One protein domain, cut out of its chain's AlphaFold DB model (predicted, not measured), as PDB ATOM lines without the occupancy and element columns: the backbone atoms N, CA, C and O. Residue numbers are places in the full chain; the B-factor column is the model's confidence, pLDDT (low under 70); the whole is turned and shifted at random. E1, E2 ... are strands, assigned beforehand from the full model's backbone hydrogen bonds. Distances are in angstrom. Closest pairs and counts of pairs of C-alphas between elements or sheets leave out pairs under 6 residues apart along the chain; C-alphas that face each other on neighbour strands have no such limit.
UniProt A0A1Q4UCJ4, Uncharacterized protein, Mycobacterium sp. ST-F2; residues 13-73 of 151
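What this domain is: This is residues 13 to 73 of the 151 residues of an uncharacterized protein of Mycobacterium sp. ST-F2 (UniProt A0A1Q4UCJ4). A three-stranded sheet, E1, E2 and E3, is the larger of two sheets in this small rounded domain, and the other, the two-stranded hairpin E4 and E5, sits at one end of it, turned sideways where E3 runs on into E4 at 97 degrees. The long unnamed stretch of residues 33 to 55 passes by the hairpin and loops back to the beginning of E3, with residues 45 to 46 paired beside E4. The printed part has 61 residues with five named strands, E1 to E5 in order along the chain, and no named helix; the first sheet has the order E1, E2, E3 and is mixed, and the second, E4 and E5, is antiparallel. The class is all strand, though under half of the residues, 27 of 61, are in named elements. The whole is compact, with a radius of gyration of the C-alphas of 11.0 A and spans of 27 by 23 by 16 A.

How they stand to each other: The larger sheet holds E1, residues 13 to 19, E2, residues 25 to 32, and E3, residues 56 to 59; E2 is its inner strand. E1 and E2 form a hairpin, antiparallel at 158 degrees between their directions, with N 18 and O 26 at 2.8 A, within hydrogen-bond range. On its other side E2 has E3 as its parallel neighbour, at 31 degrees, with N 29 and O 57 within hydrogen-bond range at 2.8 A. E3 runs on into E4, residues 61 to 64, across a break of 1 residue, and the two meet only through their link. The closest C-alphas of E2 and E4 are those of Ile 30 and Arg 61, 6.9 A apart. E4 and E5, residues 69 to 72, form a second hairpin, antiparallel at 161 degrees, with N 71 and O 62 within hydrogen-bond range at 2.7 A. Residues 45 to 46 pair antiparallel with residues 63 to 64 of E4. E1 is apart from E4 and E5, E3 is apart from E5, and E2 is only just apart from E5, at 8.0 A.

Where its parts are: E2, the longest strand, measures 22.7 A from C-alpha 25 at (46.880, 0.498, -35.450) to C-alpha 32. E1 begins at C-alpha 13, (34.627, 9.404, -24.109), and measures 19.2 A. E3, E4 and E5 measure 9.8 A, 10.0 A and 9.5 A; E5 ends at C-alpha 72, (26.328, 6.787, -31.791).

The domain as a whole: The C-alphas farthest apart, those of Asp 22 and Asn 33, are 32.2 A from each other. The printed part has no cut, and the link from E2 to E3, 23 residues, is long. The mean pLDDT of the printed part is 73.2; 18 residues are under 70, among them residues 31 to 38, 53 to 55 and 71 to 73.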
ATOM      1  N   ILE A  13      33.539   9.655 -23.178       66.94
ATOM      2  CA  ILE A  13      34.627   9.404 -24.109       66.94
ATOM      3  C   ILE A  13      34.910   7.908 -24.073       66.94
ATOM      4  O   ILE A  13      35.261   7.375 -23.021       66.94
ATOM      5  N   ILE A  14      34.764   7.250 -25.220       73.31
ATOM      6  CA  ILE A  14      35.250   5.885 -25.429       73.31
ATOM      7  C   ILE A  14      36.508   5.992 -26.277       73.31
ATOM      8  O   ILE A  14      36.499   6.618 -27.334       73.31
ATOM      9  N   ASP A  15      37.591   5.413 -25.782       79.06
ATOM     10  CA  ASP A  15      38.902   5.425 -26.417       79.06
ATOM     11  C   ASP A  15      39.364   3.979 -26.572       79.06
ATOM     12  O   ASP A  15      39.434   3.243 -25.584       79.06
ATOM     13  N   PHE A  16      39.610   3.565 -27.811       80.06
ATOM     14  CA  PHE A  16      40.062   2.220 -28.143       80.06
ATOM     15  C   PHE A  16      41.013   2.247 -29.336       80.06
ATOM     16  O   PHE A  16      41.066   3.197 -30.119       80.06
ATOM     17  N   GLU A  17      41.792   1.181 -29.464       82.06
ATOM     18  CA  GLU A  17      42.737   1.001 -30.555       82.06
ATOM     19  C   GLU A  17      42.155   0.009 -31.559       82.06
ATOM     20  O   GLU A  17      41.756  -1.096 -31.200       82.06
ATOM     21  N   LEU A  18      42.079   0.426 -32.819       82.19
ATOM     22  CA  LEU A  18      41.570  -0.382 -33.913       82.19
ATOM     23  C   LEU A  18      42.740  -0.846 -34.771       82.19
ATOM     24  O   LEU A  18      43.505  -0.027 -35.285       82.19
ATOM     25  N   GLN A  19      42.874  -2.157 -34.935       82.56
ATOM     26  CA  GLN A  19      43.859  -2.726 -35.841       82.56
ATOM     27  C   GLN A  19      43.265  -2.783 -37.248       82.56
ATOM     28  O   GLN A  19      42.284  -3.478 -37.503       82.56
ATOM     29  N   CYS A  20      43.836  -2.004 -38.160       78.12
ATOM     30  CA  CYS A  20      43.442  -2.003 -39.557       78.12
ATOM     31  C   CYS A  20      43.993  -3.249 -40.270       78.12
ATOM     32  O   CYS A  20      45.008  -3.830 -39.878       78.12
ATOM     33  N   SER A  21      43.327  -3.659 -41.353       76.94
ATOM     34  CA  SER A  21      43.703  -4.837 -42.150       76.94
ATOM     35  C   SER A  21      45.075  -4.720 -42.825       76.94
ATOM     36  O   SER A  21      45.635  -5.720 -43.258       76.94
ATOM     37  N   ASP A  22      45.609  -3.503 -42.927       77.69
ATOM     38  CA  ASP A  22      46.953  -3.191 -43.423       77.69
ATOM     39  C   ASP A  22      48.051  -3.373 -42.352       77.69
ATOM     40  O   ASP A  22      49.226  -3.137 -42.622       77.69
ATOM     41  N   GLY A  23      47.689  -3.816 -41.142       76.12
ATOM     42  CA  GLY A  23      48.614  -4.070 -40.035       76.12
ATOM     43  C   GLY A  23      48.948  -2.833 -39.199       76.12
ATOM     44  O   GLY A  23      49.687  -2.944 -38.218       76.12
ATOM     45  N   HIS A  24      48.402  -1.663 -39.536       79.88
ATOM     46  CA  HIS A  24      48.557  -0.454 -38.734       79.88
ATOM     47  C   HIS A  24      47.487  -0.369 -37.648       79.88
ATOM     48  O   HIS A  24      46.338  -0.747 -37.858       79.88
ATOM     49  N   SER A  25      47.850   0.169 -36.484       80.44
ATOM     50  CA  SER A  25      46.880   0.498 -35.450       80.44
ATOM     51  C   SER A  25      46.496   1.973 -35.500       80.44
ATOM     52  O   SER A  25      47.314   2.861 -35.768       80.44
ATOM     53  N   VAL A  26      45.212   2.230 -35.282       81.31
ATOM     54  CA  VAL A  26      44.616   3.561 -35.301       81.31
ATOM     55  C   VAL A  26      43.873   3.760 -33.994       81.31
ATOM     56  O   VAL A  26      43.031   2.952 -33.614       81.31
ATOM     57  N   ARG A  27      44.164   4.861 -33.303       80.62
ATOM     58  CA  ARG A  27      43.445   5.206 -32.078       80.62
ATOM     59  C   ARG A  27      42.134   5.885 -32.447       80.62
ATOM     60  O   ARG A  27      42.143   6.920 -33.119       80.62
ATOM     61  N   VAL A  28      41.023   5.307 -32.008       79.94
ATOM     62  CA  VAL A  28      39.677   5.818 -32.252       79.94
ATOM     63  C   VAL A  28      39.117   6.354 -30.947       79.94
ATOM     64  O   VAL A  28      39.044   5.652 -29.942       79.94
ATOM     65  N   GLN A  29      38.683   7.609 -30.982       80.94
ATOM     66  CA  GLN A  29      38.019   8.244 -29.863       80.94
ATOM     67  C   GLN A  29      36.605   8.667 -30.251       80.94
ATOM     68  O   GLN A  29      36.400   9.581 -31.057       80.94
ATOM     69  N   ILE A  30      35.623   8.015 -29.636       76.12
ATOM     70  CA  ILE A  30      34.212   8.370 -29.745       76.12
ATOM     71  C   ILE A  30      33.900   9.358 -28.622       76.12
ATOM     72  O   ILE A  30      34.083   9.040 -27.445       76.12
ATOM     73  N   ARG A  31      33.462  10.571 -28.976       68.44
ATOM     74  CA  ARG A  31      33.100  11.614 -27.997       68.44
ATOM     75  C   ARG A  31      31.659  12.066 -28.194       68.44
ATOM     76  O   ARG A  31      31.346  12.608 -29.254       68.44
ATOM     77  N   GLY A  32      30.838  11.963 -27.154       60.09
ATOM     78  CA  GLY A  32      29.481  12.515 -27.141       60.09
ATOM     79  C   GLY A  32      28.867  12.540 -25.747       60.09
ATOM     80  O   GLY A  32      29.475  12.087 -24.783       60.09
ATOM     81  N   ASN A  33      27.665  13.101 -25.620       56.78
ATOM     82  CA  ASN A  33      27.021  13.273 -24.309       56.78
ATOM     83  C   ASN A  33      26.391  11.971 -23.785       56.78
ATOM     84  O   ASN A  33      26.250  11.785 -22.578       56.78
ATOM     85  N   ILE A  34      25.998  11.085 -24.698       56.28
ATOM     86  CA  ILE A  34      25.424   9.764 -24.441       56.28
ATOM     87  C   ILE A  34      26.087   8.830 -25.437       56.28
ATOM     88  O   ILE A  34      26.109   9.165 -26.618       56.28
ATOM     89  N   VAL A  35      26.594   7.685 -24.994       60.12
ATOM     90  CA  VAL A  35      26.986   6.611 -25.908       60.12
ATOM     91  C   VAL A  35      25.912   5.534 -25.872       60.12
ATOM     92  O   VAL A  35      25.638   4.954 -24.822       60.12
ATOM     93  N   SER A  36      25.285   5.283 -27.018       59.47
ATOM     94  CA  SER A  36      24.391   4.142 -27.205       59.47
ATOM     95  C   SER A  36      25.107   3.116 -28.065       59.47
ATOM     96  O   SER A  36      25.528   3.460 -29.161       59.47
ATOM     97  N   GLY A  37      25.288   1.895 -27.563       61.34
ATOM     98  CA  GLY A  37      25.968   0.810 -28.273       61.34
ATOM     99  C   GLY A  37      26.974   0.065 -27.399       61.34
ATOM    100  O   GLY A  37      27.338   0.523 -26.315       61.34
ATOM    101  N   ARG A  38      27.411  -1.103 -27.874       66.81
ATOM    102  CA  ARG A  38      28.414  -1.943 -27.214       66.81
ATOM    103  C   ARG A  38      29.578  -2.179 -28.171       66.81
ATOM    104  O   ARG A  38      29.363  -2.438 -29.354       66.81
ATOM    105  N   ILE A  39      30.791  -2.047 -27.650       72.94
ATOM    106  CA  ILE A  39      32.035  -2.393 -28.336       72.94
ATOM    107  C   ILE A  39      32.839  -3.206 -27.334       72.94
ATOM    108  O   ILE A  39      33.182  -2.686 -26.270       72.94
ATOM    109  N   ASP A  40      33.103  -4.459 -27.677       75.94
ATOM    110  CA  ASP A  40      33.944  -5.358 -26.901       75.94
ATOM    111  C   ASP A  40      35.280  -5.609 -27.623       75.94
ATOM    112  O   ASP A  40      35.418  -5.409 -28.834       75.94
ATOM    113  N   ASP A  41      36.285  -6.057 -26.866       74.56
ATOM    114  CA  ASP A  41      37.589  -6.429 -27.415       74.56
ATOM    115  C   ASP A  41      37.418  -7.574 -28.438       74.56
ATOM    116  O   ASP A  41      36.884  -8.636 -28.114       74.56
ATOM    117  N   GLY A  42      37.902  -7.367 -29.666       76.50
ATOM    118  CA  GLY A  42      37.797  -8.335 -30.767       76.50
ATOM    119  C   GLY A  42      36.618  -8.109 -31.720       76.50
ATOM    120  O   GLY A  42      36.507  -8.827 -32.713       76.50
ATOM    121  N   ASP A  43      35.772  -7.110 -31.462       78.00
ATOM    122  CA  ASP A  43      34.698  -6.742 -32.383       78.00
ATOM    123  C   ASP A  43      35.230  -6.120 -33.684       78.00
ATOM    124  O   ASP A  43      36.160  -5.309 -33.691       78.00
ATOM    125  N   GLU A  44      34.588  -6.451 -34.807       78.69
ATOM    126  CA  GLU A  44      34.866  -5.808 -36.086       78.69
ATOM    127  C   GLU A  44      34.113  -4.474 -36.143       78.69
ATOM    128  O   GLU A  44      32.891  -4.427 -36.295       78.69
ATOM    129  N   VAL A  45      34.842  -3.366 -36.018       80.19
ATOM    130  CA  VAL A  45      34.265  -2.016 -36.007       80.19
ATOM    131  C   VAL A  45      34.650  -1.260 -37.277       80.19
ATOM    132  O   VAL A  45      35.799  -1.253 -37.707       80.19
ATOM    133  N   VAL A  46      33.675  -0.588 -37.880       81.19
ATOM    134  CA  VAL A  46      33.845   0.282 -39.043       81.19
ATOM    135  C   VAL A  46      33.701   1.728 -38.600       81.19
ATOM    136  O   VAL A  46      32.709   2.112 -37.974       81.19
ATOM    137  N   VAL A  47      34.696   2.541 -38.944       80.06
ATOM    138  CA  VAL A  47      34.746   3.962 -38.596       80.06
ATOM    139  C   VAL A  47      35.128   4.767 -39.831       80.06
ATOM    140  O   VAL A  47      36.016   4.370 -40.586       80.06
ATOM    141  N   ASP A  48      34.477   5.913 -40.026       78.25
ATOM    142  CA  ASP A  48      34.815   6.827 -41.114       78.25
ATOM    143  C   ASP A  48      36.184   7.468 -40.855       78.25
ATOM    144  O   ASP A  48      36.370   8.235 -39.906       78.25
ATOM    145  N   ARG A  49      37.165   7.150 -41.706       70.75
ATOM    146  CA  ARG A  49      38.508   7.727 -41.610       70.75
ATOM    147  C   ARG A  49      38.514   9.150 -42.196       70.75
ATOM    148  O   ARG A  49      38.085   9.328 -43.339       70.75
ATOM    149  N   PRO A  50      39.027  10.162 -41.470       68.19
ATOM    150  CA  PRO A  50      39.214  11.502 -42.017       68.19
ATOM    151  C   PRO A  50      40.227  11.473 -43.171       68.19
ATOM    152  O   PRO A  50      41.163  10.669 -43.181       68.19
ATOM    153  N   ARG A  51      40.043  12.359 -44.159       71.69
ATOM    154  CA  ARG A  51      40.876  12.416 -45.384       71.69
ATOM    155  C   ARG A  51      42.334  12.807 -45.114       71.69
ATOM    156  O   ARG A  51      43.184  12.675 -45.984       71.69
ATOM    157  N   ASP A  52      42.599  13.245 -43.897       72.06
ATOM    158  CA  ASP A  52      43.823  13.870 -43.420       72.06
ATOM    159  C   ASP A  52      44.932  12.836 -43.144       72.06
ATOM    160  O   ASP A  52      46.060  13.193 -42.809       72.06
ATOM    161  N   GLY A  53      44.618  11.536 -43.243       63.41
ATOM    162  CA  GLY A  53      45.576  10.445 -43.048       63.41
ATOM    163  C   GLY A  53      46.029  10.247 -41.597       63.41
ATOM    164  O   GLY A  53      46.902   9.416 -41.341       63.41
ATOM    165  N   SER A  54      45.431  10.961 -40.638       69.44
ATOM    166  CA  SER A  54      45.793  10.906 -39.222       69.44
ATOM    167  C   SER A  54      45.687   9.486 -38.644       69.44
ATOM    168  O   SER A  54      44.794   8.709 -38.982       69.44
ATOM    169  N   ARG A  55      46.605   9.151 -37.724       67.94
ATOM    170  CA  ARG A  55      46.570   7.912 -36.908       67.94
ATOM    171  C   ARG A  55      45.611   8.002 -35.715       67.94
ATOM    172  O   ARG A  55      45.512   7.079 -34.913       67.94
ATOM    173  N   PHE A  56      44.944   9.141 -35.595       76.31
ATOM    174  CA  PHE A  56      43.958   9.438 -34.578       76.31
ATOM    175  C   PHE A  56      42.654   9.807 -35.278       76.31
ATOM    176  O   PHE A  56      42.627  10.740 -36.087       76.31
ATOM    177  N   ILE A  57      41.598   9.055 -34.980       75.62
ATOM    178  CA  ILE A  57      40.257   9.271 -35.513       75.62
ATOM    179  C   ILE A  57      39.372   9.723 -34.366       75.62
ATOM    180  O   ILE A  57      39.167   8.993 -33.400       75.62
ATOM    181  N   GLN A  58      38.814  10.921 -34.493       74.38
ATOM    182  CA  GLN A  58      37.788  11.399 -33.584       74.38
ATOM    183  C   GLN A  58      36.446  11.385 -34.306       74.38
ATOM    184  O   GLN A  58      36.237  12.146 -35.247       74.38
ATOM    185  N   THR A  59      35.531  10.541 -33.845       71.94
ATOM    186  CA  THR A  59      34.217  10.350 -34.471       71.94
ATOM    187  C   THR A  59      33.093  10.525 -33.448       71.94
ATOM    188  O   THR A  59      33.312  10.516 -32.236       71.94
ATOM    189  N   ASP A  60      31.885  10.763 -33.936       70.06
ATOM    190  CA  ASP A  60      30.629  10.694 -33.182       70.06
ATOM    191  C   ASP A  60      29.834   9.419 -33.493       70.06
ATOM    192  O   ASP A  60      28.812   9.171 -32.861       70.06
ATOM    193  N   ARG A  61      30.309   8.592 -34.432       75.12
ATOM    194  CA  ARG A  61      29.680   7.325 -34.810       75.12
ATOM    195  C   ARG A  61      30.702   6.244 -35.149       75.12
ATOM    196  O   ARG A  61      31.727   6.520 -35.776       75.12
ATOM    197  N   ALA A  62      30.393   5.010 -34.785       78.38
ATOM    198  CA  ALA A  62      31.105   3.815 -35.216       78.38
ATOM    199  C   ALA A  62      30.095   2.689 -35.436       78.38
ATOM    200  O   ALA A  62      29.123   2.580 -34.696       78.38
ATOM    201  N   PHE A  63      30.294   1.851 -36.446       78.00
ATOM    202  CA  PHE A  63      29.421   0.709 -36.701       78.00
ATOM    203  C   PHE A  63      30.106  -0.581 -36.274       78.00
ATOM    204  O   PHE A  63      31.184  -0.897 -36.762       78.00
ATOM    205  N   ASN A  64      29.481  -1.336 -35.381       78.62
ATOM    206  CA  ASN A  64      29.960  -2.636 -34.950       78.62
ATOM    207  C   ASN A  64      29.343  -3.723 -35.845       78.62
ATOM    208  O   ASN A  64      28.143  -4.000 -35.757       78.62
ATOM    209  N   ARG A  65      30.159  -4.331 -36.715       75.81
ATOM    210  CA  ARG A  65      29.749  -5.413 -37.622       75.81
ATOM    211  C   ARG A  65      29.432  -6.699 -36.874       75.81
ATOM    212  O   ARG A  65      28.457  -7.346 -37.243       75.81
ATOM    213  N   THR A  66      30.184  -7.034 -35.823       73.38
ATOM    214  CA  THR A  66      29.968  -8.260 -35.032       73.38
ATOM    215  C   THR A  66      28.548  -8.319 -34.480       73.38
ATOM    216  O   THR A  66      27.878  -9.345 -34.561       73.38
ATOM    217  N   TRP A  67      28.066  -7.188 -33.967       69.25
ATOM    218  CA  TRP A  67      26.749  -7.084 -33.338       69.25
ATOM    219  C   TRP A  67      25.685  -6.458 -34.242       69.25
ATOM    220  O   TRP A  67      24.551  -6.271 -33.803       69.25
ATOM    221  N   ASN A  68      26.042  -6.106 -35.481       72.62
ATOM    222  CA  ASN A  68      25.197  -5.365 -36.419       72.62
ATOM    223  C   ASN A  68      24.520  -4.142 -35.763       72.62
ATOM    224  O   ASN A  68      23.315  -3.922 -35.898       72.62
ATOM    225  N   SER A  69      25.293  -3.375 -34.989       65.44
ATOM    226  CA  SER A  69      24.783  -2.254 -34.192       65.44
ATOM    227  C   SER A  69      25.584  -0.982 -34.440       65.44
ATOM    228  O   SER A  69      26.796  -1.017 -34.654       65.44
ATOM    229  N   VAL A  70      24.902   0.164 -34.434       70.56
ATOM    230  CA  VAL A  70      25.548   1.473 -34.558       70.56
ATOM    231  C   VAL A  70      25.820   2.003 -33.156       70.56
ATOM    232  O   VAL A  70      24.912   2.077 -32.331       70.56
ATOM    233  N   VAL A  71      27.068   2.383 -32.904       65.75
ATOM    234  CA  VAL A  71      27.472   3.133 -31.721       65.75
ATOM    235  C   VAL A  71      27.459   4.614 -32.069       65.75
ATOM    236  O   VAL A  71      28.334   5.088 -32.794       65.75
ATOM    237  N   GLU A  72      26.466   5.344 -31.569       67.94
ATOM    238  CA  GLU A  72      26.328   6.787 -31.791       67.94
ATOM    239  C   GLU A  72      26.562   7.566 -30.497       67.94
ATOM    240  O   GLU A  72      26.104   7.190 -29.415       67.94
ATOM    241  N   ALA A  73      27.271   8.683 -30.635       65.31
ATOM    242  CA  ALA A  73      27.610   9.605 -29.570       65.31
ATOM    243  C   ALA A  73      27.252  11.046 -29.979       65.31
ATOM    244  O   ALA A  73      28.134  11.851 -30.301       65.31
TER     245      ALA A  73